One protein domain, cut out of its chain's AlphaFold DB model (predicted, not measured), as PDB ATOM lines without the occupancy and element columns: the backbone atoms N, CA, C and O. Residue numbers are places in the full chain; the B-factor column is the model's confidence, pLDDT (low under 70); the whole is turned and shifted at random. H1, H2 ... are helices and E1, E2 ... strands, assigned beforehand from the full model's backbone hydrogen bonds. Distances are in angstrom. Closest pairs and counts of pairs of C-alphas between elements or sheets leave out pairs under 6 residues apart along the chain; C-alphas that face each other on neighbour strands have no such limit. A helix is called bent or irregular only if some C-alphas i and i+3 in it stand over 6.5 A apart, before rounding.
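This is residues 2 to 196 of the 728 residues of a protein of Xanthomonas campestris pv. campestris (UniProt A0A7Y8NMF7). What does the model look like? A strongly twisted sheet of six strands curls round helix H1 on one face, while H2, H6 and H7 cover parts of the other face, making three layers, and H8 packs on H7 beyond them. A small hairpin of E4 and E5 sits by the last residues of H1, and H5 leads from it to H6. What is it made of? The printed part has 195 residues, with nine named helices and eight named strands in the order H1 E1 H2 H3 E2 H4 E3 E4 E5 H5 H6 E6 H7 E7 H8 H9 E8; the class is mixed, helices and strands. The large sheet, in the order E1 E2 E3 E6 E7 E8, is mixed, and the hairpin is antiparallel. The whole is compact, with a radius of gyration of the C-alphas of 15.4 A, and rounded, spanning 43 by 37 by 37 A.

What does H1 meet? H1, residues 2 to 13, is on the sheet; its closest C-alphas to E6, residues 135 to 139, are those of Ala 5 and Gly 138, 5.1 A apart. Its closest C-alphas to E4, residues 86 to 89, are those of Lys 13 and Ala 88, 4.6 A apart. E4 forms a hairpin with E5, residues 92 to 95, with N 87 and O 94 within hydrogen-bond range at 2.8 A. How do the sheet's strands pair? E2, residues 60 to 65, is antiparallel to E1, residues 22 to 24, with N 23 and O 64 at 2.9 A, and to E3, residues 77 to 80, with N 61 and O 79 at 2.9 A. E6 is parallel to E3, with N 78 and O 135 at 2.8 A, and to E7, residues 157 to 160, with N 158 and O 136 at 2.9 A. E7 is parallel to E8, residues 188 to 191, with N 189 and O 157 at 2.8 A. Which helices are opposite H1? H2, residues 29 to 35, H6, residues 115 to 129, and H7, residues 141 to 153, are on the opposite face; H7 lies over E6 at a height over the sheet of 7.2 A. H3, residues 44 to 51, and H9, residues 184 to 187, only graze the sheet; H4, residues 67 to 70, H5, residues 97 to 109, and H8, residues 167 to 177, are not on it. E6, H7, E7 and E7, H8 H9, E8 are strand-helix-strand units, parallel neighbour strands with helices between, each with a right-handed crossover. How do helices meet? H7 touches H6 at Ala 149 and Met 121, closest C-alphas 4.2 A apart, H8 at Ala 148 and Ala 170, 5.6 A, and H9 at Ala 151 and Thr 184, 5.6 A. H5 only just touches H6, with 3 pairs of C-alphas within 8 A. Every O i to N i+4 pair is within hydrogen-bond range in H2, H3, H6 and H7, against 6 of 8 in H1, 6 of 9 in H5 and 6 of 7 in H8; H4 and H9 are too short for such a pair.

Where does it begin and end? H1 starts at C-alpha 2, (-40.928, 5.233, -34.850), and E8 ends at C-alpha 191, (-47.722, 9.141, -29.366). Which elements are long? H6 measures 20.7 A from first to last C-alpha, H7 18.4 A, H1 18.3 A and E2 16.1 A. H5, 16.4 A, and H8, 16.6 A, are only just irregular: C-alphas 103 and 106 are 6.6 A apart, and 167 and 170 are 6.7 A.

How large is it? The two C-alphas farthest apart, those of Ala 41 and Gly 195, are 45.7 A apart. Is it continuous and sure? The printed part has no cut and no long link. Its mean pLDDT is 88.0, with residues 83 to 85, 96 to 111 and 195 to 196 under 70.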
ATOM      1  N   ALA A   2     -41.312   5.938 -36.086       91.50
ATOM      2  CA  ALA A   2     -40.928   5.233 -34.850       91.50
ATOM      3  C   ALA A   2     -39.596   4.476 -34.974       91.50
ATOM      4  O   ALA A   2     -38.699   4.707 -34.177       91.50
ATOM      5  N   SER A   3     -39.405   3.697 -36.042       92.19
ATOM      6  CA  SER A   3     -38.133   3.004 -36.296       92.19
ATOM      7  C   SER A   3     -36.935   3.948 -36.461       92.19
ATOM      8  O   SER A   3     -35.821   3.556 -36.159       92.19
ATOM      9  N   LEU A   4     -37.142   5.193 -36.913       95.94
ATOM     10  CA  LEU A   4     -36.059   6.182 -36.998       95.94
ATOM     11  C   LEU A   4     -35.713   6.750 -35.614       95.94
ATOM     12  O   LEU A   4     -34.547   6.946 -35.295       95.94
ATOM     13  N   ALA A   5     -36.733   7.012 -34.787       92.94
ATOM     14  CA  ALA A   5     -36.566   7.468 -33.405       92.94
ATOM     15  C   ALA A   5     -35.959   6.395 -32.485       92.94
ATOM     16  O   ALA A   5     -35.441   6.735 -31.425       92.94
ATOM     17  N   ASP A   6     -36.016   5.131 -32.900       90.25
ATOM     18  CA  ASP A   6     -35.305   4.008 -32.295       90.25
ATOM     19  C   ASP A   6     -33.856   3.914 -32.817       90.25
ATOM     20  O   ASP A   6     -32.899   3.986 -32.047       90.25
ATOM     21  N   ASP A   7     -33.675   3.909 -34.144       94.81
ATOM     22  CA  ASP A   7     -32.361   3.802 -34.795       94.81
ATOM     23  C   ASP A   7     -31.381   4.925 -34.429       94.81
ATOM     24  O   ASP A   7     -30.168   4.716 -34.405       94.81
ATOM     25  N   VAL A   8     -31.872   6.127 -34.113       94.12
ATOM     26  CA  VAL A   8     -31.004   7.268 -33.777       94.12
ATOM     27  C   VAL A   8     -30.081   6.978 -32.583       94.12
ATOM     28  O   VAL A   8     -29.000   7.560 -32.490       94.12
ATOM     29  N   TYR A   9     -30.463   6.060 -31.686       87.94
ATOM     30  CA  TYR A   9     -29.614   5.604 -30.582       87.94
ATOM     31  C   TYR A   9     -28.440   4.743 -31.069       87.94
ATOM     32  O   TYR A   9     -27.324   4.876 -30.562       87.94
ATOM     33  N   ASP A  10     -28.655   3.902 -32.077       91.00
ATOM     34  CA  ASP A  10     -27.604   3.106 -32.713       91.00
ATOM     35  C   ASP A  10     -26.719   3.968 -33.624       91.00
ATOM     36  O   ASP A  10     -25.489   3.902 -33.517       91.00
ATOM     37  N   SER A  11     -27.316   4.882 -34.401       93.56
ATOM     38  CA  SER A  11     -26.586   5.906 -35.169       93.56
ATOM     39  C   SER A  11     -25.678   6.744 -34.264       93.56
ATOM     40  O   SER A  11     -24.516   6.995 -34.593       93.56
ATOM     41  N   ALA A  12     -26.155   7.129 -33.076       90.88
ATOM     42  CA  ALA A  12     -25.372   7.888 -32.105       90.88
ATOM     43  C   ALA A  12     -24.107   7.155 -31.626       90.88
ATOM     44  O   ALA A  12     -23.091   7.811 -31.376       90.88
ATOM     45  N   LYS A  13     -24.156   5.821 -31.535       88.94
ATOM     46  CA  LYS A  13     -23.028   4.932 -31.205       88.94
ATOM     47  C   LYS A  13     -22.161   4.579 -32.422       88.94
ATOM     48  O   LYS A  13     -21.091   4.001 -32.249       88.94
ATOM     49  N   GLY A  14     -22.598   4.921 -33.635       89.44
ATOM     50  CA  GLY A  14     -21.937   4.528 -34.881       89.44
ATOM     51  C   GLY A  14     -22.064   3.033 -35.182       89.44
ATOM     52  O   GLY A  14     -21.141   2.449 -35.745       89.44
ATOM     53  N   ILE A  15     -23.168   2.409 -34.762       88.06
ATOM     54  CA  ILE A  15     -23.461   0.990 -35.003       88.06
ATOM     55  C   ILE A  15     -24.836   0.815 -35.655       88.06
ATOM     56  O   ILE A  15     -25.604   1.770 -35.789       88.06
ATOM     57  N   GLY A  16     -25.156  -0.424 -36.027       87.50
ATOM     58  CA  GLY A  16     -26.434  -0.773 -36.641       87.50
ATOM     59  C   GLY A  16     -26.580  -0.224 -38.060       87.50
ATOM     60  O   GLY A  16     -25.744   0.545 -38.533       87.50
ATOM     61  N   ASP A  17     -27.665  -0.626 -38.708       90.56
ATOM     62  CA  ASP A  17     -28.026  -0.196 -40.055       90.56
ATOM     63  C   ASP A  17     -29.293   0.658 -40.000       90.56
ATOM     64  O   ASP A  17     -30.176   0.420 -39.175       90.56
ATOM     65  N   ALA A  18     -29.408   1.619 -40.918       93.88
ATOM     66  CA  ALA A  18     -30.619   2.420 -41.052       93.88
ATOM     67  C   ALA A  18     -31.862   1.527 -41.283       93.88
ATOM     68  O   ALA A  18     -31.767   0.504 -41.972       93.88
ATOM     69  N   PRO A  19     -33.055   1.915 -40.785       94.62
ATOM     70  CA  PRO A  19     -34.275   1.152 -41.009       94.62
ATOM     71  C   PRO A  19     -34.573   0.971 -42.499       94.62
ATOM     72  O   PRO A  19     -34.304   1.853 -43.311       94.62
ATOM     73  N   VAL A  20     -35.197  -0.155 -42.852       93.88
ATOM     74  CA  VAL A  20     -35.548  -0.480 -44.244       93.88
ATOM     75  C   VAL A  20     -36.286   0.688 -44.909       93.88
ATOM     76  O   VAL A  20     -37.284   1.189 -44.392       93.88
ATOM     77  N   GLY A  21     -35.784   1.110 -46.071       94.88
ATOM     78  CA  GLY A  21     -36.310   2.257 -46.812       94.88
ATOM     79  C   GLY A  21     -35.712   3.607 -46.419       94.88
ATOM     80  O   GLY A  21     -36.152   4.622 -46.949       94.88
ATOM     81  N   TRP A  22     -34.716   3.640 -45.534       96.19
ATOM     82  CA  TRP A  22     -34.042   4.862 -45.106       96.19
ATOM     83  C   TRP A  22     -32.523   4.732 -45.193       96.19
ATOM     84  O   TRP A  22     -31.966   3.643 -45.099       96.19
ATOM     85  N   MET A  23     -31.848   5.869 -45.341       95.50
ATOM     86  CA  MET A  23     -30.390   5.985 -45.259       95.50
ATOM     87  C   MET A  23     -30.018   7.084 -44.264       95.50
ATOM     88  O   MET A  23     -30.695   8.113 -44.206       95.50
ATOM     89  N   ARG A  24     -28.945   6.890 -43.493       95.56
ATOM     90  CA  ARG A  24     -28.423   7.883 -42.542       95.56
ATOM     91  C   ARG A  24     -27.588   8.926 -43.286       95.56
ATOM     92  O   ARG A  24     -26.507   8.635 -43.790       95.56
ATOM     93  N   GLY A  25     -28.071  10.161 -43.361       91.12
ATOM     94  CA  GLY A  25     -27.383  11.248 -44.056       91.12
ATOM     95  C   GLY A  25     -26.078  11.680 -43.387       91.12
ATOM     96  O   GLY A  25     -25.214  12.249 -44.050       91.12
ATOM     97  N   SER A  26     -25.907  11.412 -42.092       83.75
ATOM     98  CA  SER A  26     -24.679  11.728 -41.360       83.75
ATOM     99  C   SER A  26     -23.534  10.726 -41.581       83.75
ATOM    100  O   SER A  26     -22.407  10.989 -41.156       83.75
ATOM    101  N   GLU A  27     -23.801   9.598 -42.246       88.69
ATOM    102  CA  GLU A  27     -22.788   8.610 -42.642       88.69
ATOM    103  C   GLU A  27     -22.200   8.904 -44.032       88.69
ATOM    104  O   GLU A  27     -21.038   8.589 -44.282       88.69
ATOM    105  N   ASP A  28     -22.965   9.569 -44.907       90.31
ATOM    106  CA  ASP A  28     -22.528   9.988 -46.242       90.31
ATOM    107  C   ASP A  28     -23.101  11.375 -46.599       90.31
ATOM    108  O   ASP A  28     -24.215  11.521 -47.118       90.31
ATOM    109  N   PHE A  29     -22.310  12.427 -46.350       93.12
ATOM    110  CA  PHE A  29     -22.711  13.801 -46.668       93.12
ATOM    111  C   PHE A  29     -22.806  14.085 -48.173       93.12
ATOM    112  O   PHE A  29     -23.552  14.983 -48.578       93.12
ATOM    113  N   ASP A  30     -22.096  13.334 -49.018       91.38
ATOM    114  CA  ASP A  30     -22.224  13.475 -50.467       91.38
ATOM    115  C   ASP A  30     -23.583  12.947 -50.927       91.38
ATOM    116  O   ASP A  30     -24.280  13.601 -51.710       91.38
ATOM    117  N   GLN A  31     -24.003  11.797 -50.401       90.44
ATOM    118  CA  GLN A  31     -25.335  11.255 -50.638       90.44
ATOM    119  C   GLN A  31     -26.435  12.149 -50.051       90.44
ATOM    120  O   GLN A  31     -27.451  12.379 -50.723       90.44
ATOM    121  N   LEU A  32     -26.223  12.719 -48.860       93.62
ATOM    122  CA  LEU A  32     -27.137  13.696 -48.270       93.62
ATOM    123  C   LEU A  32     -27.350  14.895 -49.189       93.62
ATOM    124  O   LEU A  32     -28.492  15.248 -49.465       93.62
ATOM    125  N   ARG A  33     -26.286  15.489 -49.736       93.19
ATOM    126  CA  ARG A  33     -26.408  16.639 -50.652       93.19
ATOM    127  C   ARG A  33     -27.037  16.284 -51.990       93.19
ATOM    128  O   ARG A  33     -27.727  17.119 -52.568       93.19
ATOM    129  N   ARG A  34     -26.820  15.068 -52.501       91.56
ATOM    130  CA  ARG A  34     -27.515  14.600 -53.713       91.56
ATOM    131  C   ARG A  34     -29.021  14.502 -53.485       91.56
ATOM    132  O   ARG A  34     -29.787  14.819 -54.389       91.56
ATOM    133  N   SER A  35     -29.422  14.084 -52.288       90.69
ATOM    134  CA  SER A  35     -30.825  13.867 -51.923       90.69
ATOM    135  C   SER A  35     -31.512  15.137 -51.413       90.69
ATOM    136  O   SER A  35     -32.715  15.307 -51.593       90.69
ATOM    137  N   VAL A  36     -30.742  16.057 -50.826       93.88
ATOM    138  CA  VAL A  36     -31.187  17.353 -50.299       93.88
ATOM    139  C   VAL A  36     -30.294  18.472 -50.868       93.88
ATOM    140  O   VAL A  36     -29.413  18.989 -50.174       93.88
ATOM    141  N   PRO A  37     -30.485  18.868 -52.144       93.81
ATOM    142  CA  PRO A  37     -29.600  19.812 -52.840       93.81
ATOM    143  C   PRO A  37     -29.484  21.193 -52.186       93.81
ATOM    144  O   PRO A  37     -28.495  21.897 -52.389       93.81
ATOM    145  N   GLN A  38     -30.463  21.588 -51.372       95.38
ATOM    146  CA  GLN A  38     -30.443  22.821 -50.584       95.38
ATOM    147  C   GLN A  38     -29.249  22.883 -49.614       95.38
ATOM    148  O   GLN A  38     -28.793  23.972 -49.274       95.38
ATOM    149  N   LEU A  39     -28.706  21.726 -49.213       93.00
ATOM    150  CA  LEU A  39     -27.554  21.617 -48.314       93.00
ATOM    151  C   LEU A  39     -26.202  21.683 -49.039       93.00
ATOM    152  O   LEU A  39     -25.161  21.554 -48.397       93.00
ATOM    153  N   TYR A  40     -26.179  21.890 -50.363       89.06
ATOM    154  CA  TYR A  40     -24.943  21.855 -51.154       89.06
ATOM    155  C   TYR A  40     -23.886  22.867 -50.682       89.06
ATOM    156  O   TYR A  40     -22.692  22.578 -50.711       89.06
ATOM    157  N   ALA A  41     -24.317  24.043 -50.214       87.50
ATOM    158  CA  ALA A  41     -23.424  25.093 -49.724       87.50
ATOM    159  C   ALA A  41     -22.948  24.885 -48.271       87.50
ATOM    160  O   ALA A  41     -21.992  25.538 -47.846       87.50
ATOM    161  N   THR A  42     -23.589  23.994 -47.507       89.94
ATOM    162  CA  THR A  42     -23.237  23.720 -46.108       89.94
ATOM    163  C   THR A  42     -22.029  22.788 -46.064       89.94
ATOM    164  O   THR A  42     -22.047  21.719 -46.671       89.94
ATOM    165  N   LYS A  43     -20.965  23.168 -45.349       92.56
ATOM    166  CA  LYS A  43     -19.721  22.377 -45.266       92.56
ATOM    167  C   LYS A  43     -19.903  21.124 -44.401       92.56
ATOM    168  O   LYS A  43     -20.652  21.161 -43.431       92.56
ATOM    169  N   ASP A  44     -19.138  20.062 -44.672       91.69
ATOM    170  CA  ASP A  44     -19.163  18.819 -43.871       91.69
ATOM    171  C   ASP A  44     -18.905  19.077 -42.391       91.69
ATOM    172  O   ASP A  44     -19.624  18.573 -41.541       91.69
ATOM    173  N   ALA A  45     -17.905  19.904 -42.075       91.75
ATOM    174  CA  ALA A  45     -17.585  20.246 -40.692       91.75
ATOM    175  C   ALA A  45     -18.749  20.957 -39.983       91.75
ATOM    176  O   ALA A  45     -18.941  20.768 -38.788       91.75
ATOM    177  N   GLU A  46     -19.536  21.749 -40.716       92.94
ATOM    178  CA  GLU A  46     -20.703  22.434 -40.166       92.94
ATOM    179  C   GLU A  46     -21.872  21.464 -39.954       92.94
ATOM    180  O   GLU A  46     -22.494  21.487 -38.896       92.94
ATOM    181  N   LEU A  47     -22.146  20.575 -40.917       92.00
ATOM    182  CA  LEU A  47     -23.153  19.521 -40.753       92.00
ATOM    183  C   LEU A  47     -22.781  18.574 -39.606       92.00
ATOM    184  O   LEU A  47     -23.623  18.267 -38.767       92.00
ATOM    185  N   ALA A  48     -21.513  18.171 -39.525       92.56
ATOM    186  CA  ALA A  48     -21.002  17.335 -38.449       92.56
ATOM    187  C   ALA A  48     -21.153  18.015 -37.084       92.56
ATOM    188  O   ALA A  48     -21.637  17.381 -36.156       92.56
ATOM    189  N   GLU A  49     -20.817  19.300 -36.957       93.00
ATOM    190  CA  GLU A  49     -20.971  20.025 -35.689       93.00
ATOM    191  C   GLU A  49     -22.447  20.229 -35.300       93.00
ATOM    192  O   GLU A  49     -22.792  20.191 -34.121       93.00
ATOM    193  N   ARG A  50     -23.344  20.399 -36.279       93.81
ATOM    194  CA  ARG A  50     -24.788  20.531 -36.026       93.81
ATOM    195  C   ARG A  50     -25.467  19.210 -35.665       93.81
ATOM    196  O   ARG A  50     -26.458  19.247 -34.950       93.81
ATOM    197  N   LEU A  51     -24.978  18.075 -36.167       94.88
ATOM    198  CA  LEU A  51     -25.591  16.754 -35.969       94.88
ATOM    199  C   LEU A  51     -24.916  15.943 -34.853       94.88
ATOM    200  O   LEU A  51     -25.580  15.216 -34.116       94.88
ATOM    201  N   ARG A  52     -23.591  16.049 -34.733       93.12
ATOM    202  CA  ARG A  52     -22.730  15.249 -33.848       93.12
ATOM    203  C   ARG A  52     -21.595  16.119 -33.266       93.12
ATOM    204  O   ARG A  52     -20.420  15.853 -33.542       93.12
ATOM    205  N   PRO A  53     -21.921  17.166 -32.484       91.50
ATOM    206  CA  PRO A  53     -20.928  18.051 -31.882       91.50
ATOM    207  C   PRO A  53     -19.923  17.280 -31.025       91.50
ATOM    208  O   PRO A  53     -20.271  16.331 -30.319       91.50
ATOM    209  N   ARG A  54     -18.654  17.697 -31.077       86.69
ATOM    210  CA  ARG A  54     -17.550  16.955 -30.436       86.69
ATOM    211  C   ARG A  54     -17.569  17.033 -28.914       86.69
ATOM    212  O   ARG A  54     -17.201  16.068 -28.251       86.69
ATOM    213  N   GLU A  55     -17.977  18.179 -28.383       83.94
ATOM    214  CA  GLU A  55     -17.935  18.491 -26.950       83.94
ATOM    215  C   GLU A  55     -19.297  18.318 -26.265       83.94
ATOM    216  O   GLU A  55     -19.423  18.574 -25.078       83.94
ATOM    217  N   SER A  56     -20.322  17.865 -26.989       87.75
ATOM    218  CA  SER A  56     -21.680  17.685 -26.465       87.75
ATOM    219  C   SER A  56     -22.171  16.263 -26.739       87.75
ATOM    220  O   SER A  56     -21.777  15.615 -27.717       87.75
ATOM    221  N   GLY A  57     -23.004  15.740 -25.846       86.31
ATOM    222  CA  GLY A  57     -23.706  14.470 -26.020       86.31
ATOM    223  C   GLY A  57     -24.894  14.566 -26.983       86.31
ATOM    224  O   GLY A  57     -25.460  13.539 -27.358       86.31
ATOM    225  N   PHE A  58     -25.237  15.776 -27.442       92.69
ATOM    226  CA  PHE A  58     -26.295  16.010 -28.420       92.69
ATOM    227  C   PHE A  58     -26.065  15.168 -29.677       92.69
ATOM    228  O   PHE A  58     -24.972  15.169 -30.250       92.69
ATOM    229  N   ARG A  59     -27.097  14.463 -30.139       94.69
ATOM    230  CA  ARG A  59     -27.057  13.708 -31.393       94.69
ATOM    231  C   ARG A  59     -28.344  13.917 -32.172       94.69
ATOM    232  O   ARG A  59     -29.441  13.817 -31.618       94.69
ATOM    233  N   ALA A  60     -28.182  14.167 -33.462       97.06
ATOM    234  CA  ALA A  60     -29.248  14.176 -34.442       97.06
ATOM    235  C   ALA A  60     -28.804  13.451 -35.717       97.06
ATOM    236  O   ALA A  60     -27.616  13.407 -36.042       97.06
ATOM    237  N   GLU A  61     -29.770  12.913 -36.448       97.06
ATOM    238  CA  GLU A  61     -29.580  12.256 -37.739       97.06
ATOM    239  C   GLU A  61     -30.551  12.847 -38.765       97.06
ATOM    240  O   GLU A  61     -31.674  13.209 -38.415       97.06
ATOM    241  N   ILE A  62     -30.132  12.938 -40.029       97.56
ATOM    242  CA  ILE A  62     -31.024  13.276 -41.142       97.56
ATOM    243  C   ILE A  62     -31.225  12.010 -41.963       97.56
ATOM    244  O   ILE A  62     -30.362  11.626 -42.747       97.56
ATOM    245  N   TYR A  63     -32.379  11.372 -41.810       97.81
ATOM    246  CA  TYR A  63     -32.732  10.192 -42.583       97.81
ATOM    247  C   TYR A  63     -33.255  10.581 -43.959       97.81
ATOM    248  O   TYR A  63     -34.146  11.422 -44.090       97.81
ATOM    249  N   ILE A  64     -32.716   9.937 -44.985       96.69
ATOM    250  CA  ILE A  64     -33.089  10.129 -46.382       96.69
ATOM    251  C   ILE A  64     -34.013   8.976 -46.786       96.69
ATOM    252  O   ILE A  64     -33.597   7.821 -46.659       96.69
ATOM    253  N   PRO A  65     -35.238   9.248 -47.261       95.88
ATOM    254  CA  PRO A  65     -36.148   8.197 -47.693       95.88
ATOM    255  C   PRO A  65     -35.716   7.609 -49.039       95.88
ATOM    256  O   PRO A  65     -35.358   8.343 -49.961       95.88
ATOM    257  N   ASP A  66     -35.817   6.289 -49.173       94.12
ATOM    258  CA  ASP A  66     -35.699   5.589 -50.449       94.12
ATOM    259  C   ASP A  66     -37.090   5.452 -51.099       94.12
ATOM    260  O   ASP A  66     -37.912   4.637 -50.653       94.12
ATOM    261  N   PRO A  67     -37.382   6.207 -52.178       92.38
ATOM    262  CA  PRO A  67     -38.676   6.143 -52.846       92.38
ATOM    263  C   PRO A  67     -38.935   4.803 -53.548       92.38
ATOM    264  O   PRO A  67     -40.089   4.515 -53.865       92.38
ATOM    265  N   ALA A  68     -37.911   3.977 -53.795       94.00
ATOM    266  CA  ALA A  68     -38.093   2.640 -54.359       94.00
ATOM    267  C   ALA A  68     -38.693   1.654 -53.343       94.00
ATOM    268  O   ALA A  68     -39.325   0.679 -53.747       94.00
ATOM    269  N   ILE A  69     -38.515   1.917 -52.044       94.81
ATOM    270  CA  ILE A  69     -39.015   1.074 -50.952       94.81
ATOM    271  C   ILE A  69     -40.260   1.694 -50.313       94.81
ATOM    272  O   ILE A  69     -41.275   1.019 -50.167       94.81
ATOM    273  N   LEU A  70     -40.196   2.977 -49.943       92.38
ATOM    274  CA  LEU A  70     -41.285   3.661 -49.236       92.38
ATOM    275  C   LEU A  70     -42.366   4.202 -50.181       92.38
ATOM    276  O   LEU A  70     -43.488   4.467 -49.758       92.38
ATOM    277  N   GLY A  71     -42.047   4.358 -51.466       91.19
ATOM    278  CA  GLY A  71     -42.878   5.088 -52.417       91.19
ATOM    279  C   GLY A  71     -42.603   6.599 -52.412       91.19
ATOM    280  O   GLY A  71     -41.799   7.110 -51.627       91.19
ATOM    281  N   PRO A  72     -43.235   7.350 -53.329       89.44
ATOM    282  CA  PRO A  72     -43.000   8.783 -53.463       89.44
ATOM    283  C   PRO A  72     -43.639   9.586 -52.319       89.44
ATOM    284  O   PRO A  72     -44.641   9.179 -51.739       89.44
ATOM    285  N   GLY A  73     -43.108  10.784 -52.059       87.19
ATOM    286  CA  GLY A  73     -43.721  11.765 -51.152       87.19
ATOM    287  C   GLY A  73     -43.211  11.741 -49.710       87.19
ATOM    288  O   GLY A  73     -43.502  12.677 -48.969       87.19
ATOM    289  N   TYR A  74     -42.407  10.744 -49.329       93.12
ATOM    290  CA  TYR A  74     -41.660  10.775 -48.071       93.12
ATOM    291  C   TYR A  74     -40.578  11.854 -48.112       93.12
ATOM    292  O   TYR A  74     -39.940  12.078 -49.144       93.12
ATOM    293  N   LYS A  75     -40.369  12.515 -46.974       95.38
ATOM    294  CA  LYS A  75     -39.441  13.640 -46.832       95.38
ATOM    295  C   LYS A  75     -38.200  13.238 -46.035       95.38
ATOM    296  O   LYS A  75     -38.280  12.330 -45.201       95.38
ATOM    297  N   PRO A  76     -37.061  13.926 -46.235       96.94
ATOM    298  CA  PRO A  76     -35.956  13.870 -45.290       96.94
ATOM    299  C   PRO A  76     -36.457  14.119 -43.865       96.94
ATOM    300  O   PRO A  76     -37.234  15.047 -43.633       96.94
ATOM    301  N   THR A  77     -36.035  13.285 -42.921       98.38
ATOM    302  CA  THR A  77     -36.504  13.356 -41.532       98.38
ATOM    303  C   THR A  77     -35.341  13.629 -40.596       98.38
ATOM    304  O   THR A  77     -34.400  12.842 -40.530       98.38
ATOM    305  N   VAL A  78     -35.419  14.724 -39.846       98.50
ATOM    306  CA  VAL A  78     -34.474  15.045 -38.775       98.50
ATOM    307  C   VAL A  78     -34.924  14.340 -37.507       98.50
ATOM    308  O   VAL A  78     -36.051  14.536 -37.053       98.50
ATOM    309  N   VAL A  79     -34.053  13.536 -36.914       98.44
ATOM    310  CA  VAL A  79     -34.377  12.779 -35.706       98.44
ATOM    311  C   VAL A  79     -33.382  13.093 -34.615       98.44
ATOM    312  O   VAL A  79     -32.177  12.998 -34.830       98.44
ATOM    313  N   TYR A  80     -33.890  13.465 -33.445       96.62
ATOM    314  CA  TYR A  80     -33.071  13.793 -32.282       96.62
ATOM    315  C   TYR A  80     -33.003  12.606 -31.316       96.62
ATOM    316  O   TYR A  80     -34.036  12.015 -30.987       96.62
ATOM    317  N   LYS A  81     -31.799  12.284 -30.826       93.25
ATOM    318  CA  LYS A  81     -31.591  11.238 -29.813       93.25
ATOM    319  C   LYS A  81     -32.243  11.644 -28.493       93.25
ATOM    320  O   LYS A  81     -32.090  12.780 -28.045       93.25
ATOM    321  N   GLY A  82     -32.951  10.712 -27.860       77.19
ATOM    322  CA  GLY A  82     -33.468  10.902 -26.507       77.19
ATOM    323  C   GLY A  82     -32.424  10.688 -25.414       77.19
ATOM    324  O   GLY A  82     -31.221  10.615 -25.671       77.19
ATOM    325  N   SER A  83     -32.904  10.614 -24.174       63.38
ATOM    326  CA  SER A  83     -32.054  10.452 -22.995       63.38
ATOM    327  C   SER A  83     -31.441   9.057 -22.940       63.38
ATOM    328  O   SER A  83     -32.056   8.103 -23.418       63.38
ATOM    329  N   ALA A  84     -30.295   8.960 -22.264       54.94
ATOM    330  CA  ALA A  84     -29.532   7.736 -22.045       54.94
ATOM    331  C   ALA A  84     -28.882   7.171 -23.317       54.94
ATOM    332  O   ALA A  84     -29.183   7.555 -24.453       54.94
ATOM    333  N   GLY A  85     -27.937   6.264 -23.094       61.25
ATOM    334  CA  GLY A  85     -27.152   5.632 -24.141       61.25
ATOM    335  C   GLY A  85     -25.817   6.323 -24.381       61.25
ATOM    336  O   GLY A  85     -25.563   7.453 -23.968       61.25
ATOM    337  N   GLU A  86     -24.942   5.590 -25.046       74.56
ATOM    338  CA  GLU A  86     -23.604   6.051 -25.360       74.56
ATOM    339  C   GLU A  86     -23.588   6.793 -26.692       74.56
ATOM    340  O   GLU A  86     -24.406   6.557 -27.582       74.56
ATOM    341  N   VAL A  87     -22.607   7.667 -26.851       85.31
ATOM    342  CA  VAL A  87     -22.313   8.307 -28.125       85.31
ATOM    343  C   VAL A  87     -20.903   7.968 -28.572       85.31
ATOM    344  O   VAL A  87     -19.974   7.913 -27.764       85.31
ATOM    345  N   ALA A  88     -20.717   7.787 -29.876       87.88
ATOM    346  CA  ALA A  88     -19.398   7.669 -30.466       87.88
ATOM    347  C   ALA A  88     -18.636   8.994 -30.332       87.88
ATOM    348  O   ALA A  88     -19.156  10.083 -30.615       87.88
ATOM    349  N   THR A  89     -17.380   8.880 -29.911       85.00
ATOM    350  CA  THR A  89     -16.400   9.963 -29.840       85.00
ATOM    351  C   THR A  89     -15.081   9.501 -30.460       85.00
ATOM    352  O   THR A  89     -14.886   8.315 -30.726       85.00
ATOM    353  N   ALA A  90     -14.132  10.422 -30.638       84.25
ATOM    354  CA  ALA A  90     -12.784  10.077 -31.095       84.25
ATOM    355  C   ALA A  90     -12.058   9.075 -30.170       84.25
ATOM    356  O   ALA A  90     -11.141   8.393 -30.618       84.25
ATOM    357  N   ASN A  91     -12.478   8.970 -28.903       82.81
ATOM    358  CA  ASN A  91     -11.856   8.124 -27.882       82.81
ATOM    359  C   ASN A  91     -12.678   6.858 -27.568       82.81
ATOM    360  O   ASN A  91     -12.413   6.196 -26.567       82.81
ATOM    361  N   GLY A  92     -13.670   6.526 -28.401       86.62
ATOM    362  CA  GLY A  92     -14.598   5.414 -28.180       86.62
ATOM    363  C   GLY A  92     -15.986   5.875 -27.736       86.62
ATOM    364  O   GLY A  92     -16.364   7.032 -27.942       86.62
ATOM    365  N   LEU A  93     -16.758   4.954 -27.164       83.44
ATOM    366  CA  LEU A  93     -18.097   5.232 -26.651       83.44
ATOM    367  C   LEU A  93     -18.022   6.022 -25.338       83.44
ATOM    368  O   LEU A  93     -17.186   5.745 -24.478       83.44
ATOM    369  N   ARG A  94     -18.887   7.028 -25.206       82.44
ATOM    370  CA  ARG A  94     -19.043   7.842 -23.997       82.44
ATOM    371  C   ARG A  94     -20.498   7.822 -23.564       82.44
ATOM    372  O   ARG A  94     -21.361   8.199 -24.349       82.44
ATOM    373  N   ASP A  95     -20.751   7.460 -22.314       72.12
ATOM    374  CA  ASP A  95     -22.073   7.607 -21.710       72.12
ATOM    375  C   ASP A  95     -22.450   9.094 -21.592       72.12
ATOM    376  O   ASP A  95     -21.659   9.922 -21.125       72.12
ATOM    377  N   THR A  96     -23.654   9.443 -22.050       65.44
ATOM    378  CA  THR A  96     -24.206  10.803 -21.962       65.44
ATOM    379  C   THR A  96     -25.344  10.902 -20.960       65.44
ATOM    380  O   THR A  96     -25.922  11.973 -20.824       65.44
ATOM    381  N   SER A  97     -25.669   9.838 -20.223       54.81
ATOM    382  CA  SER A  97     -26.846   9.797 -19.349       54.81
ATOM    383  C   SER A  97     -26.887  10.963 -18.351       54.81
ATOM    384  O   SER A  97     -27.896  11.663 -18.264       54.81
ATOM    385  N   ALA A  98     -25.784  11.246 -17.648       46.66
ATOM    386  CA  ALA A  98     -25.717  12.373 -16.713       46.66
ATOM    387  C   ALA A  98     -25.908  13.735 -17.412       46.66
ATOM    388  O   ALA A  98     -26.644  14.586 -16.921       46.66
ATOM    389  N   GLU A  99     -25.304  13.929 -18.584       58.03
ATOM    390  CA  GLU A  99     -25.434  15.145 -19.398       58.03
ATOM    391  C   GLU A  99     -26.870  15.331 -19.933       58.03
ATOM    392  O   GLU A  99     -27.448  16.416 -19.836       58.03
ATOM    393  N   ASP A 100     -27.482  14.261 -20.439       54.09
ATOM    394  CA  ASP A 100     -28.840  14.250 -20.986       54.09
ATOM    395  C   ASP A 100     -29.874  14.598 -19.900       54.09
ATOM    396  O   ASP A 100     -30.793  15.392 -20.122       54.09
ATOM    397  N   PHE A 101     -29.733  14.029 -18.698       52.19
ATOM    398  CA  PHE A 101     -30.692  14.238 -17.614       52.19
ATOM    399  C   PHE A 101     -30.419  15.502 -16.793       52.19
ATOM    400  O   PHE A 101     -31.318  16.334 -16.649       52.19
ATOM    401  N   LEU A 102     -29.200  15.664 -16.272       45.28
ATOM    402  CA  LEU A 102     -28.884  16.711 -15.295       45.28
ATOM    403  C   LEU A 102     -28.710  18.084 -15.942       45.28
ATOM    404  O   LEU A 102     -29.128  19.081 -15.358       45.28
ATOM    405  N   ALA A 103     -28.126  18.147 -17.141       50.62
ATOM    406  CA  ALA A 103     -27.843  19.414 -17.814       50.62
ATOM    407  C   ALA A 103     -28.912  19.820 -18.841       50.62
ATOM    408  O   ALA A 103     -28.982  20.992 -19.211       50.62
ATOM    409  N   ASN A 104     -29.758  18.888 -19.297       60.44
ATOM    410  CA  ASN A 104     -30.724  19.165 -20.364       60.44
ATOM    411  C   ASN A 104     -32.183  18.907 -19.961       60.44
ATOM    412  O   ASN A 104     -32.991  19.824 -20.085       60.44
ATOM    413  N   ASN A 105     -32.548  17.730 -19.441       55.47
ATOM    414  CA  ASN A 105     -33.940  17.481 -19.028       55.47
ATOM    415  C   ASN A 105     -34.358  18.309 -17.804       55.47
ATOM    416  O   ASN A 105     -35.390  18.980 -17.846       55.47
ATOM    417  N   PHE A 106     -33.583  18.282 -16.714       55.78
ATOM    418  CA  PHE A 106     -33.973  18.985 -15.485       55.78
ATOM    419  C   PHE A 106     -34.070  20.504 -15.656       55.78
ATOM    420  O   PHE A 106     -35.125  21.050 -15.323       55.78
ATOM    421  N   PRO A 107     -33.080  21.203 -16.242       58.53
ATOM    422  CA  PRO A 107     -33.201  22.642 -16.439       58.53
ATOM    423  C   PRO A 107     -34.333  22.985 -17.419       58.53
ATOM    424  O   PRO A 107     -35.072  23.946 -17.206       58.53
ATOM    425  N   GLN A 108     -34.544  22.176 -18.465       68.62
ATOM    426  CA  GLN A 108     -35.628  22.424 -19.413       68.62
ATOM    427  C   GLN A 108     -37.017  22.261 -18.780       68.62
ATOM    428  O   GLN A 108     -37.918  23.028 -19.126       68.62
ATOM    429  N   SER A 109     -37.183  21.339 -17.825       60.56
ATOM    430  CA  SER A 109     -38.463  21.123 -17.128       60.56
ATOM    431  C   SER A 109     -38.964  22.365 -16.383       60.56
ATOM    432  O   SER A 109     -40.154  22.497 -16.124       60.56
ATOM    433  N   VAL A 110     -38.066  23.307 -16.090       60.62
ATOM    434  CA  VAL A 110     -38.369  24.598 -15.454       60.62
ATOM    435  C   VAL A 110     -38.142  25.779 -16.405       60.62
ATOM    436  O   VAL A 110     -38.000  26.926 -15.982       60.62
ATOM    437  N   GLY A 111     -38.080  25.499 -17.708       65.69
ATOM    438  CA  GLY A 111     -37.992  26.501 -18.759       65.69
ATOM    439  C   GLY A 111     -36.622  27.139 -18.930       65.69
ATOM    440  O   GLY A 111     -36.535  28.165 -19.600       65.69
ATOM    441  N   MET A 112     -35.549  26.582 -18.369       72.56
ATOM    442  CA  MET A 112     -34.204  27.125 -18.564       72.56
ATOM    443  C   MET A 112     -33.673  26.857 -19.976       72.56
ATOM    444  O   MET A 112     -34.223  26.072 -20.751       72.56
ATOM    445  N   GLN A 113     -32.623  27.587 -20.342       82.44
ATOM    446  CA  GLN A 113     -31.899  27.385 -21.593       82.44
ATOM    447  C   GLN A 113     -30.955  26.194 -21.469       82.44
ATOM    448  O   GLN A 113     -30.283  26.051 -20.450       82.44
ATOM    449  N   THR A 114     -30.925  25.346 -22.496       80.06
ATOM    450  CA  THR A 114     -30.110  24.128 -22.529       80.06
ATOM    451  C   THR A 114     -29.490  23.952 -23.911       80.06
ATOM    452  O   THR A 114     -30.116  24.269 -24.925       80.06
ATOM    453  N   ASP A 115     -28.255  23.442 -23.948       88.44
ATOM    454  CA  ASP A 115     -27.473  23.265 -25.181       88.44
ATOM    455  C   ASP A 115     -28.222  22.400 -26.205       88.44
ATOM    456  O   ASP A 115     -28.289  22.738 -27.386       88.44
ATOM    457  N   TYR A 116     -28.864  21.321 -25.752       89.38
ATOM    458  CA  TYR A 116     -29.532  20.370 -26.638       89.38
ATOM    459  C   TYR A 116     -30.733  20.979 -27.364       89.38
ATOM    460  O   TYR A 116     -30.879  20.823 -28.577       89.38
ATOM    461  N   TYR A 117     -31.589  21.697 -26.632       91.12
ATOM    462  CA  TYR A 117     -32.779  22.312 -27.217       91.12
ATOM    463  C   TYR A 117     -32.404  23.456 -28.159       91.12
ATOM    464  O   TYR A 117     -32.992  23.564 -29.236       91.12
ATOM    465  N   ASP A 118     -31.402  24.265 -27.806       95.19
ATOM    466  CA  ASP A 118     -30.918  25.338 -28.675       95.19
ATOM    467  C   ASP A 118     -30.312  24.785 -29.968       95.19
ATOM    468  O   ASP A 118     -30.622  25.284 -31.050       95.19
ATOM    469  N   ARG A 119     -29.518  23.706 -29.900       96.31
ATOM    470  CA  ARG A 119     -28.990  23.031 -31.098       96.31
ATOM    471  C   ARG A 119     -30.097  22.444 -31.961       96.31
ATOM    472  O   ARG A 119     -30.059  22.608 -33.182       96.31
ATOM    473  N   ALA A 120     -31.096  21.806 -31.352       97.88
ATOM    474  CA  ALA A 120     -32.237  21.257 -32.075       97.88
ATOM    475  C   ALA A 120     -33.011  22.349 -32.828       97.88
ATOM    476  O   ALA A 120     -33.242  22.226 -34.036       97.88
ATOM    477  N   MET A 121     -33.342  23.442 -32.136       98.25
ATOM    478  CA  MET A 121     -34.024  24.605 -32.705       98.25
ATOM    479  C   MET A 121     -33.188  25.283 -33.792       98.25
ATOM    480  O   MET A 121     -33.707  25.572 -34.869       98.25
ATOM    481  N   GLN A 122     -31.885  25.461 -33.565       97.56
ATOM    482  CA  GLN A 122     -30.974  26.048 -34.544       97.56
ATOM    483  C   GLN A 122     -30.858  25.190 -35.807       97.56
ATOM    484  O   GLN A 122     -30.852  25.737 -36.913       97.56
ATOM    485  N   LEU A 123     -30.761  23.863 -35.673       97.50
ATOM    486  CA  LEU A 123     -30.721  22.952 -36.817       97.50
ATOM    487  C   LEU A 123     -31.998  23.087 -37.657       97.50
ATOM    488  O   LEU A 123     -31.910  23.329 -38.858       97.50
ATOM    489  N   ALA A 124     -33.174  23.011 -37.031       98.12
ATOM    490  CA  ALA A 124     -34.444  23.104 -37.749       98.12
ATOM    491  C   ALA A 124     -34.683  24.489 -38.372       98.12
ATOM    492  O   ALA A 124     -35.161  24.575 -39.504       98.12
ATOM    493  N   ALA A 125     -34.307  25.569 -37.680       97.56
ATOM    494  CA  ALA A 125     -34.350  26.923 -38.229       97.56
ATOM    495  C   ALA A 125     -33.450  27.052 -39.469       97.56
ATOM    496  O   ALA A 125     -33.897  27.538 -40.504       97.56
ATOM    497  N   THR A 126     -32.227  26.512 -39.410       95.69
ATOM    498  CA  THR A 126     -31.280  26.535 -40.538       95.69
ATOM    499  C   THR A 126     -31.835  25.777 -41.749       95.69
ATOM    500  O   THR A 126     -31.820  26.290 -42.868       95.69
ATOM    501  N   LEU A 127     -32.384  24.574 -41.545       96.62
ATOM    502  CA  LEU A 127     -32.997  23.790 -42.625       96.62
ATOM    503  C   LEU A 127     -34.201  24.517 -43.243       96.62
ATOM    504  O   LEU A 127     -34.370  24.526 -44.465       96.62
ATOM    505  N   LYS A 128     -35.009  25.180 -42.407       96.31
ATOM    506  CA  LYS A 128     -36.143  25.994 -42.853       96.31
ATOM    507  C   LYS A 128     -35.698  27.194 -43.690       96.31
ATOM    508  O   LYS A 128     -36.272  27.433 -44.751       96.31
ATOM    509  N   GLU A 129     -34.677  27.922 -43.246       95.00
ATOM    510  CA  GLU A 129     -34.085  29.053 -43.972       95.00
ATOM    511  C   GLU A 129     -33.518  28.626 -45.329       95.00
ATOM    512  O   GLU A 129     -33.732  29.297 -46.341       95.00
ATOM    513  N   GLN A 130     -32.879  27.455 -45.374       95.19
ATOM    514  CA  GLN A 130     -32.375  26.832 -46.600       95.19
ATOM    515  C   GLN A 130     -33.486  26.244 -47.486       95.19
ATOM    516  O   GLN A 130     -33.204  25.743 -48.573       95.19
ATOM    517  N   ARG A 131     -34.758  26.357 -47.077       96.38
ATOM    518  CA  ARG A 131     -35.940  25.861 -47.801       96.38
ATOM    519  C   ARG A 131     -35.898  24.353 -48.052       96.38
ATOM    520  O   ARG A 131     -36.361  23.879 -49.093       96.38
ATOM    521  N   VAL A 132     -35.341  23.606 -47.106       96.56
ATOM    522  CA  VAL A 132     -35.491  22.152 -47.066       96.56
ATOM    523  C   VAL A 132     -36.943  21.843 -46.696       96.56
ATOM    524  O   VAL A 132     -37.493  22.445 -45.775       96.56
ATOM    525  N   ASP A 133     -37.572  20.918 -47.421       95.88
ATOM    526  CA  ASP A 133     -38.855  20.336 -47.025       95.88
ATOM    527  C   ASP A 133     -38.571  19.063 -46.224       95.88
ATOM    528  O   ASP A 133     -38.105  18.074 -46.787       95.88
ATOM    529  N   PHE A 134     -38.764  19.118 -44.906       97.81
ATOM    530  CA  PHE A 134     -38.378  18.057 -43.975       97.81
ATOM    531  C   PHE A 134     -39.435  17.830 -42.897       97.81
ATOM    532  O   PHE A 134     -40.293  18.679 -42.644       97.81
ATOM    533  N   GLU A 135     -39.326  16.678 -42.247       98.38
ATOM    534  CA  GLU A 135     -40.096  16.311 -41.058       98.38
ATOM    535  C   GLU A 135     -39.161  16.087 -39.873       98.38
ATOM    536  O   GLU A 135     -37.944  15.961 -40.024       98.38
ATOM    537  N   ILE A 136     -39.732  16.068 -38.676       98.81
ATOM    538  CA  ILE A 136     -39.009  15.885 -37.424       98.81
ATOM    539  C   ILE A 136     -39.537  14.637 -36.717       98.81
ATOM    540  O   ILE A 136     -40.743  14.388 -36.691       98.81
ATOM    541  N   ALA A 137     -38.659  13.867 -36.081       98.06
ATOM    542  CA  ALA A 137     -39.077  12.869 -35.108       98.06
ATOM    543  C   ALA A 137     -38.177  12.833 -33.871       98.06
ATOM    544  O   ALA A 137     -37.067  13.365 -33.858       98.06
ATOM    545  N   GLY A 138     -38.662  12.208 -32.804       93.69
ATOM    546  CA  GLY A 138     -37.856  12.012 -31.607       93.69
ATOM    547  C   GLY A 138     -38.588  11.279 -30.495       93.69
ATOM    548  O   GLY A 138     -39.817  11.300 -30.413       93.69
ATOM    549  N   HIS A 139     -37.805  10.646 -29.629       90.12
ATOM    550  CA  HIS A 139     -38.275   9.880 -28.480       90.12
ATOM    551  C   HIS A 139     -37.782  10.501 -27.164       90.12
ATOM    552  O   HIS A 139     -36.665  11.019 -27.124       90.12
ATOM    553  N   SER A 140     -38.569  10.447 -26.081       85.06
ATOM    554  CA  SER A 140     -38.152  10.938 -24.754       85.06
ATOM    555  C   SER A 140     -37.683  12.406 -24.818       85.06
ATOM    556  O   SER A 140     -38.379  13.249 -25.392       85.06
ATOM    557  N   LEU A 141     -36.490  12.734 -24.308       81.69
ATOM    558  CA  LEU A 141     -35.832  14.040 -24.492       81.69
ATOM    559  C   LEU A 141     -35.753  14.480 -25.968       81.69
ATOM    560  O   LEU A 141     -35.951  15.653 -26.273       81.69
ATOM    561  N   GLY A 142     -35.538  13.547 -26.894       86.69
ATOM    562  CA  GLY A 142     -35.506  13.794 -28.335       86.69
ATOM    563  C   GLY A 142     -36.864  14.213 -28.887       86.69
ATOM    564  O   GLY A 142     -36.933  15.034 -29.798       86.69
ATOM    565  N   GLY A 143     -37.956  13.728 -28.292       89.50
ATOM    566  CA  GLY A 143     -39.311  14.193 -28.593       89.50
ATOM    567  C   GLY A 143     -39.554  15.627 -28.111       89.50
ATOM    568  O   GLY A 143     -40.157  16.427 -28.830       89.50
ATOM    569  N   GLY A 144     -39.022  15.990 -26.939       86.75
ATOM    570  CA  GLY A 144     -39.046  17.367 -26.435       86.75
ATOM    571  C   GLY A 144     -38.243  18.324 -27.324       86.75
ATOM    572  O   GLY A 144     -38.754  19.369 -27.736       86.75
ATOM    573  N   MET A 145     -37.022  17.929 -27.710       96.69
ATOM    574  CA  MET A 145     -36.198  18.653 -28.689       96.69
ATOM    575  C   MET A 145     -36.905  18.798 -30.040       96.69
ATOM    576  O   MET A 145     -36.945  19.893 -30.598       96.69
ATOM    577  N   GLY A 146     -37.514  17.720 -30.539       97.50
ATOM    578  CA  GLY A 146     -38.270  17.729 -31.789       97.50
ATOM    579  C   GLY A 146     -39.483  18.660 -31.742       97.50
ATOM    580  O   GLY A 146     -39.750  19.383 -32.702       97.50
ATOM    581  N   SER A 147     -40.165  18.720 -30.599       95.94
ATOM    582  CA  SER A 147     -41.271  19.655 -30.372       95.94
ATOM    583  C   SER A 147     -40.798  21.112 -30.394       95.94
ATOM    584  O   SER A 147     -41.419  21.952 -31.042       95.94
ATOM    585  N   ALA A 148     -39.672  21.416 -29.741       96.56
ATOM    586  CA  ALA A 148     -39.088  22.758 -29.754       96.56
ATOM    587  C   ALA A 148     -38.613  23.164 -31.158       96.56
ATOM    588  O   ALA A 148     -38.880  24.273 -31.619       96.56
ATOM    589  N   ALA A 149     -37.964  22.242 -31.869       98.44
ATOM    590  CA  ALA A 149     -37.531  22.420 -33.248       98.44
ATOM    591  C   ALA A 149     -38.714  22.679 -34.201       98.44
ATOM    592  O   ALA A 149     -38.644  23.572 -35.051       98.44
ATOM    593  N   SER A 150     -39.829  21.963 -34.026       98.50
ATOM    594  CA  SER A 150     -41.083  22.221 -34.745       98.50
ATOM    595  C   SER A 150     -41.638  23.612 -34.431       98.50
ATOM    596  O   SER A 150     -41.992  24.353 -35.346       98.50
ATOM    597  N   ALA A 151     -41.620  24.017 -33.157       97.88
ATOM    598  CA  ALA A 151     -42.136  25.310 -32.711       97.88
ATOM    599  C   ALA A 151     -41.409  26.520 -33.326       97.88
ATOM    600  O   ALA A 151     -42.009  27.586 -33.419       97.88
ATOM    601  N   VAL A 152     -40.152  26.390 -33.766       98.00
ATOM    602  CA  VAL A 152     -39.390  27.504 -34.380       98.00
ATOM    603  C   VAL A 152     -39.280  27.416 -35.905       98.00
ATOM    604  O   VAL A 152     -39.002  28.413 -36.567       98.00
ATOM    605  N   SER A 153     -39.507  26.237 -36.490       98.06
ATOM    606  CA  SER A 153     -39.390  26.007 -37.942       98.06
ATOM    607  C   SER A 153     -40.738  25.857 -38.656       98.06
ATOM    608  O   SER A 153     -40.831  26.061 -39.873       98.06
ATOM    609  N   GLY A 154     -41.782  25.477 -37.914       97.75
ATOM    610  CA  GLY A 154     -43.086  25.078 -38.436       97.75
ATOM    611  C   GLY A 154     -43.072  23.721 -39.149       97.75
ATOM    612  O   GLY A 154     -44.049  23.387 -39.815       97.75
ATOM    613  N   ALA A 155     -41.974  22.961 -39.071       98.31
ATOM    614  CA  ALA A 155     -41.882  21.633 -39.670       98.31
ATOM    615  C   ALA A 155     -42.750  20.622 -38.891       98.31
ATOM    616  O   ALA A 155     -42.767  20.679 -37.655       98.31
ATOM    617  N   PRO A 156     -43.456  19.697 -39.569       98.31
ATOM    618  CA  PRO A 156     -44.212  18.646 -38.896       98.31
ATOM    619  C   PRO A 156     -43.302  17.768 -38.033       98.31
ATOM    620  O   PRO A 156     -42.220  17.387 -38.483       98.31
ATOM    621  N   ALA A 157     -43.740  17.421 -36.824       98.44
ATOM    622  CA  ALA A 157     -43.012  16.533 -35.926       98.44
ATOM    623  C   ALA A 157     -43.868  15.359 -35.445       98.44
ATOM    624  O   ALA A 157     -45.023  15.538 -35.068       98.44
ATOM    625  N   THR A 158     -43.275  14.166 -35.398       98.12
ATOM    626  CA  THR A 158     -43.857  12.977 -34.761       98.12
ATOM    627  C   THR A 158     -43.018  12.583 -33.557       98.12
ATOM    628  O   THR A 158     -41.842  12.249 -33.696       98.12
ATOM    629  N   THR A 159     -43.607  12.605 -32.369       93.00
ATOM    630  CA  THR A 159     -42.880  12.356 -31.123       93.00
ATOM    631  C   THR A 159     -43.428  11.142 -30.386       93.00
ATOM    632  O   THR A 159     -44.611  10.820 -30.495       93.00
ATOM    633  N   PHE A 160     -42.554  10.454 -29.654       90.06
ATOM    634  CA  PHE A 160     -42.867   9.210 -28.955       90.06
ATOM    635  C   PHE A 160     -42.457   9.324 -27.495       90.06
ATOM    636  O   PHE A 160     -41.304   9.664 -27.221       90.06
ATOM    637  N   ASN A 161     -43.389   9.077 -26.570       81.44
ATOM    638  CA  ASN A 161     -43.165   9.213 -25.126       81.44
ATOM    639  C   ASN A 161     -42.353  10.479 -24.788       81.44
ATOM    640  O   ASN A 161     -41.380  10.442 -24.039       81.44
ATOM    641  N   ALA A 162     -42.689  11.593 -25.443       81.44
ATOM    642  CA  ALA A 162     -41.853  12.782 -25.437       81.44
ATOM    643  C   ALA A 162     -41.766  13.395 -24.037       81.44
ATOM    644  O   ALA A 162     -42.758  13.432 -23.311       81.44
ATOM    645  N   ALA A 163     -40.595  13.934 -23.698       73.31
ATOM    646  CA  ALA A 163     -40.466  14.846 -22.575       73.31
ATOM    647  C   ALA A 163     -41.275  16.122 -22.847       73.31
ATOM    648  O   ALA A 163     -41.353  16.593 -23.986       73.31
ATOM    649  N   GLY A 164     -41.862  16.687 -21.793       71.81
ATOM    650  CA  GLY A 164     -42.647  17.902 -21.909       71.81
ATOM    651  C   GLY A 164     -41.857  19.094 -22.438       71.81
ATOM    652  O   GLY A 164     -40.660  19.233 -22.190       71.81
ATOM    653  N   LEU A 165     -42.534  19.987 -23.163       80.75
ATOM    654  CA  LEU A 165     -41.941  21.222 -23.675       80.75
ATOM    655  C   LEU A 165     -42.381  22.432 -22.848       80.75
ATOM    656  O   LEU A 165     -43.548  22.819 -22.885       80.75
ATOM    657  N   HIS A 166     -41.451  23.073 -22.135       81.38
ATOM    658  CA  HIS A 166     -41.781  24.303 -21.414       81.38
ATOM    659  C   HIS A 166     -42.124  25.446 -22.394       81.38
ATOM    660  O   HIS A 166     -41.331  25.709 -23.306       81.38
ATOM    661  N   PRO A 167     -43.246  26.180 -22.208       78.00
ATOM    662  CA  PRO A 167     -43.719  27.180 -23.175       78.00
ATOM    663  C   PRO A 167     -42.695  28.271 -23.512       78.00
ATOM    664  O   PRO A 167     -42.613  28.735 -24.649       78.00
ATOM    665  N   VAL A 168     -41.879  28.663 -22.528       85.38
ATOM    666  CA  VAL A 168     -40.857  29.709 -22.699       85.38
ATOM    667  C   VAL A 168     -39.697  29.286 -23.605       85.38
ATOM    668  O   VAL A 168     -39.016  30.150 -24.147       85.38
ATOM    669  N   THR A 169     -39.446  27.985 -23.780       86.06
ATOM    670  CA  THR A 169     -38.225  27.484 -24.431       86.06
ATOM    671  C   THR A 169     -38.141  27.935 -25.885       86.06
ATOM    672  O   THR A 169     -37.177  28.598 -26.268       86.06
ATOM    673  N   ALA A 170     -39.182  27.657 -26.675       92.50
ATOM    674  CA  ALA A 170     -39.239  28.079 -28.074       92.50
ATOM    675  C   ALA A 170     -39.383  29.603 -28.208       92.50
ATOM    676  O   ALA A 170     -38.751  30.201 -29.072       92.50
ATOM    677  N   GLN A 171     -40.160  30.243 -27.324       92.69
ATOM    678  CA  GLN A 171     -40.361  31.698 -27.341       92.69
ATOM    679  C   GLN A 171     -39.052  32.460 -27.116       92.69
ATOM    680  O   GLN A 171     -38.743  33.387 -27.862       92.69
ATOM    681  N   ARG A 172     -38.259  32.047 -26.118       94.06
ATOM    682  CA  ARG A 172     -36.950  32.638 -25.820       94.06
ATOM    683  C   ARG A 172     -36.010  32.504 -27.013       94.06
ATOM    684  O   ARG A 172     -35.411  33.496 -27.417       94.06
ATOM    685  N   PHE A 173     -35.885  31.297 -27.566       95.50
ATOM    686  CA  PHE A 173     -34.998  31.053 -28.701       95.50
ATOM    687  C   PHE A 173     -35.424  31.858 -29.930       95.50
ATOM    688  O   PHE A 173     -34.592  32.499 -30.569       95.50
ATOM    689  N   ALA A 174     -36.721  31.864 -30.238       95.50
ATOM    690  CA  ALA A 174     -37.258  32.584 -31.379       95.50
ATOM    691  C   ALA A 174     -37.023  34.097 -31.255       95.50
ATOM    692  O   ALA A 174     -36.519  34.715 -32.190       95.50
ATOM    693  N   LEU A 175     -37.281  34.675 -30.076       95.69
ATOM    694  CA  LEU A 175     -37.020  36.089 -29.799       95.69
ATOM    695  C   LEU A 175     -35.535  36.444 -29.966       95.69
ATOM    696  O   LEU A 175     -35.217  37.444 -30.605       95.69
ATOM    697  N   ALA A 176     -34.635  35.622 -29.421       96.25
ATOM    698  CA  ALA A 176     -33.192  35.858 -29.491       96.25
ATOM    699  C   ALA A 176     -32.636  35.793 -30.925       96.25
ATOM    700  O   ALA A 176     -31.638  36.445 -31.221       96.25
ATOM    701  N   ASN A 177     -33.292  35.039 -31.812       96.31
ATOM    702  CA  ASN A 177     -32.841  34.806 -33.186       96.31
ATOM    703  C   ASN A 177     -33.710  35.505 -34.248       96.31
ATOM    704  O   ASN A 177     -33.489  35.313 -35.441       96.31
ATOM    705  N   GLY A 178     -34.699  36.312 -33.848       96.00
ATOM    706  CA  GLY A 178     -35.605  36.986 -34.786       96.00
ATOM    707  C   GLY A 178     -36.485  36.029 -35.601       96.00
ATOM    708  O   GLY A 178     -36.858  36.347 -36.729       96.00
ATOM    709  N   LEU A 179     -36.804  34.858 -35.046       96.06
ATOM    710  CA  LEU A 179     -37.629  33.831 -35.680       96.06
ATOM    711  C   LEU A 179     -39.094  33.937 -35.218       96.06
ATOM    712  O   LEU A 179     -39.368  34.415 -34.115       96.06
ATOM    713  N   PRO A 180     -40.061  33.473 -36.027       94.56
ATOM    714  CA  PRO A 180     -41.431  33.284 -35.568       94.56
ATOM    715  C   PRO A 180     -41.555  32.047 -34.664       94.56
ATOM    716  O   PRO A 180     -40.745  31.122 -34.728       94.56
ATOM    717  N   THR A 181     -42.628  31.998 -33.877       94.56
ATOM    718  CA  THR A 181     -43.070  30.785 -33.176       94.56
ATOM    719  C   THR A 181     -44.327  30.221 -33.828       94.56
ATOM    720  O   THR A 181     -45.253  30.971 -34.141       94.56
ATOM    721  N   TYR A 182     -44.381  28.904 -33.975       95.75
ATOM    722  CA  TYR A 182     -45.510  28.153 -34.509       95.75
ATOM    723  C   TYR A 182     -46.225  27.406 -33.384       95.75
ATOM    724  O   TYR A 182     -45.598  26.930 -32.438       95.75
ATOM    725  N   ASP A 183     -47.547  27.297 -33.499       93.50
ATOM    726  CA  ASP A 183     -48.350  26.536 -32.547       93.50
ATOM    727  C   ASP A 183     -48.146  25.032 -32.761       93.50
ATOM    728  O   ASP A 183     -48.609  24.452 -33.751       93.50
ATOM    729  N   THR A 184     -47.481  24.403 -31.792       92.38
ATOM    730  CA  THR A 184     -47.187  22.970 -31.799       92.38
ATOM    731  C   THR A 184     -48.439  22.101 -31.854       92.38
ATOM    732  O   THR A 184     -48.350  20.983 -32.348       92.38
ATOM    733  N   ALA A 185     -49.614  22.589 -31.432       90.94
ATOM    734  CA  ALA A 185     -50.867  21.840 -31.558       90.94
ATOM    735  C   ALA A 185     -51.219  21.508 -33.022       90.94
ATOM    736  O   ALA A 185     -51.913  20.525 -33.286       90.94
ATOM    737  N   ASN A 186     -50.709  22.297 -33.975       95.38
ATOM    738  CA  ASN A 186     -50.941  22.109 -35.407       95.38
ATOM    739  C   ASN A 186     -49.796  21.378 -36.120       95.38
ATOM    740  O   ASN A 186     -49.996  20.875 -37.224       95.38
ATOM    741  N   THR A 187     -48.602  21.335 -35.526       96.56
ATOM    742  CA  THR A 187     -47.395  20.813 -36.186       96.56
ATOM    743  C   THR A 187     -46.828  19.561 -35.530       96.56
ATOM    744  O   THR A 187     -46.073  18.845 -36.181       96.56
ATOM    745  N   VAL A 188     -47.186  19.257 -34.282       96.06
ATOM    746  CA  VAL A 188     -46.658  18.114 -33.531       96.06
ATOM    747  C   VAL A 188     -47.756  17.075 -33.308       96.06
ATOM    748  O   VAL A 188     -48.844  17.393 -32.827       96.06
ATOM    749  N   VAL A 189     -47.451  15.821 -33.633       95.69
ATOM    750  CA  VAL A 189     -48.243  14.633 -33.297       95.69
ATOM    751  C   VAL A 189     -47.481  13.848 -32.237       95.69
ATOM    752  O   VAL A 189     -46.307  13.524 -32.432       95.69
ATOM    753  N   ALA A 190     -48.123  13.561 -31.109       89.31
ATOM    754  CA  ALA A 190     -47.491  12.916 -29.964       89.31
ATOM    755  C   ALA A 190     -48.135  11.557 -29.670       89.31
ATOM    756  O   ALA A 190     -49.312  11.477 -29.325       89.31
ATOM    757  N   TYR A 191     -47.343  10.491 -29.770       89.56
ATOM    758  CA  TYR A 191     -47.722   9.141 -29.366       89.56
ATOM    759  C   TYR A 191     -47.218   8.856 -27.956       89.56
ATOM    760  O   TYR A 191     -46.058   9.122 -27.629       89.56
ATOM    761  N   GLN A 192     -48.086   8.280 -27.129       84.56
ATOM    762  CA  GLN A 192     -47.778   7.935 -25.747       84.56
ATOM    763  C   GLN A 192     -48.220   6.507 -25.455       84.56
ATOM    764  O   GLN A 192     -49.301   6.090 -25.872       84.56
ATOM    765  N   VAL A 193     -47.398   5.772 -24.716       79.00
ATOM    766  CA  VAL A 193     -47.728   4.436 -24.221       79.00
ATOM    767  C   VAL A 193     -48.396   4.533 -22.848       79.00
ATOM    768  O   VAL A 193     -48.100   5.405 -22.030       79.00
ATOM    769  N   GLN A 194     -49.331   3.632 -22.570       72.94
ATOM    770  CA  GLN A 194     -49.981   3.560 -21.270       72.94
ATOM    771  C   GLN A 194     -48.988   3.184 -20.158       72.94
ATOM    772  O   GLN A 194     -48.293   2.173 -20.240       72.94
ATOM    773  N   GLY A 195     -48.978   3.966 -19.074       61.97
ATOM    774  CA  GLY A 195     -48.223   3.642 -17.860       61.97
ATOM    775  C   GLY A 195     -46.703   3.795 -17.971       61.97
ATOM    776  O   GLY A 195     -45.996   3.233 -17.135       61.97
ATOM    777  N   GLU A 196     -46.203   4.518 -18.976       62.94
ATOM    778  CA  GLU A 196     -44.799   4.939 -19.051       62.94
ATOM    779  C   GLU A 196     -44.490   6.104 -18.091       62.94
ATOM    780  O   GLU A 196     -45.385   6.767 -17.565       62.94
TER     781      GLU A 196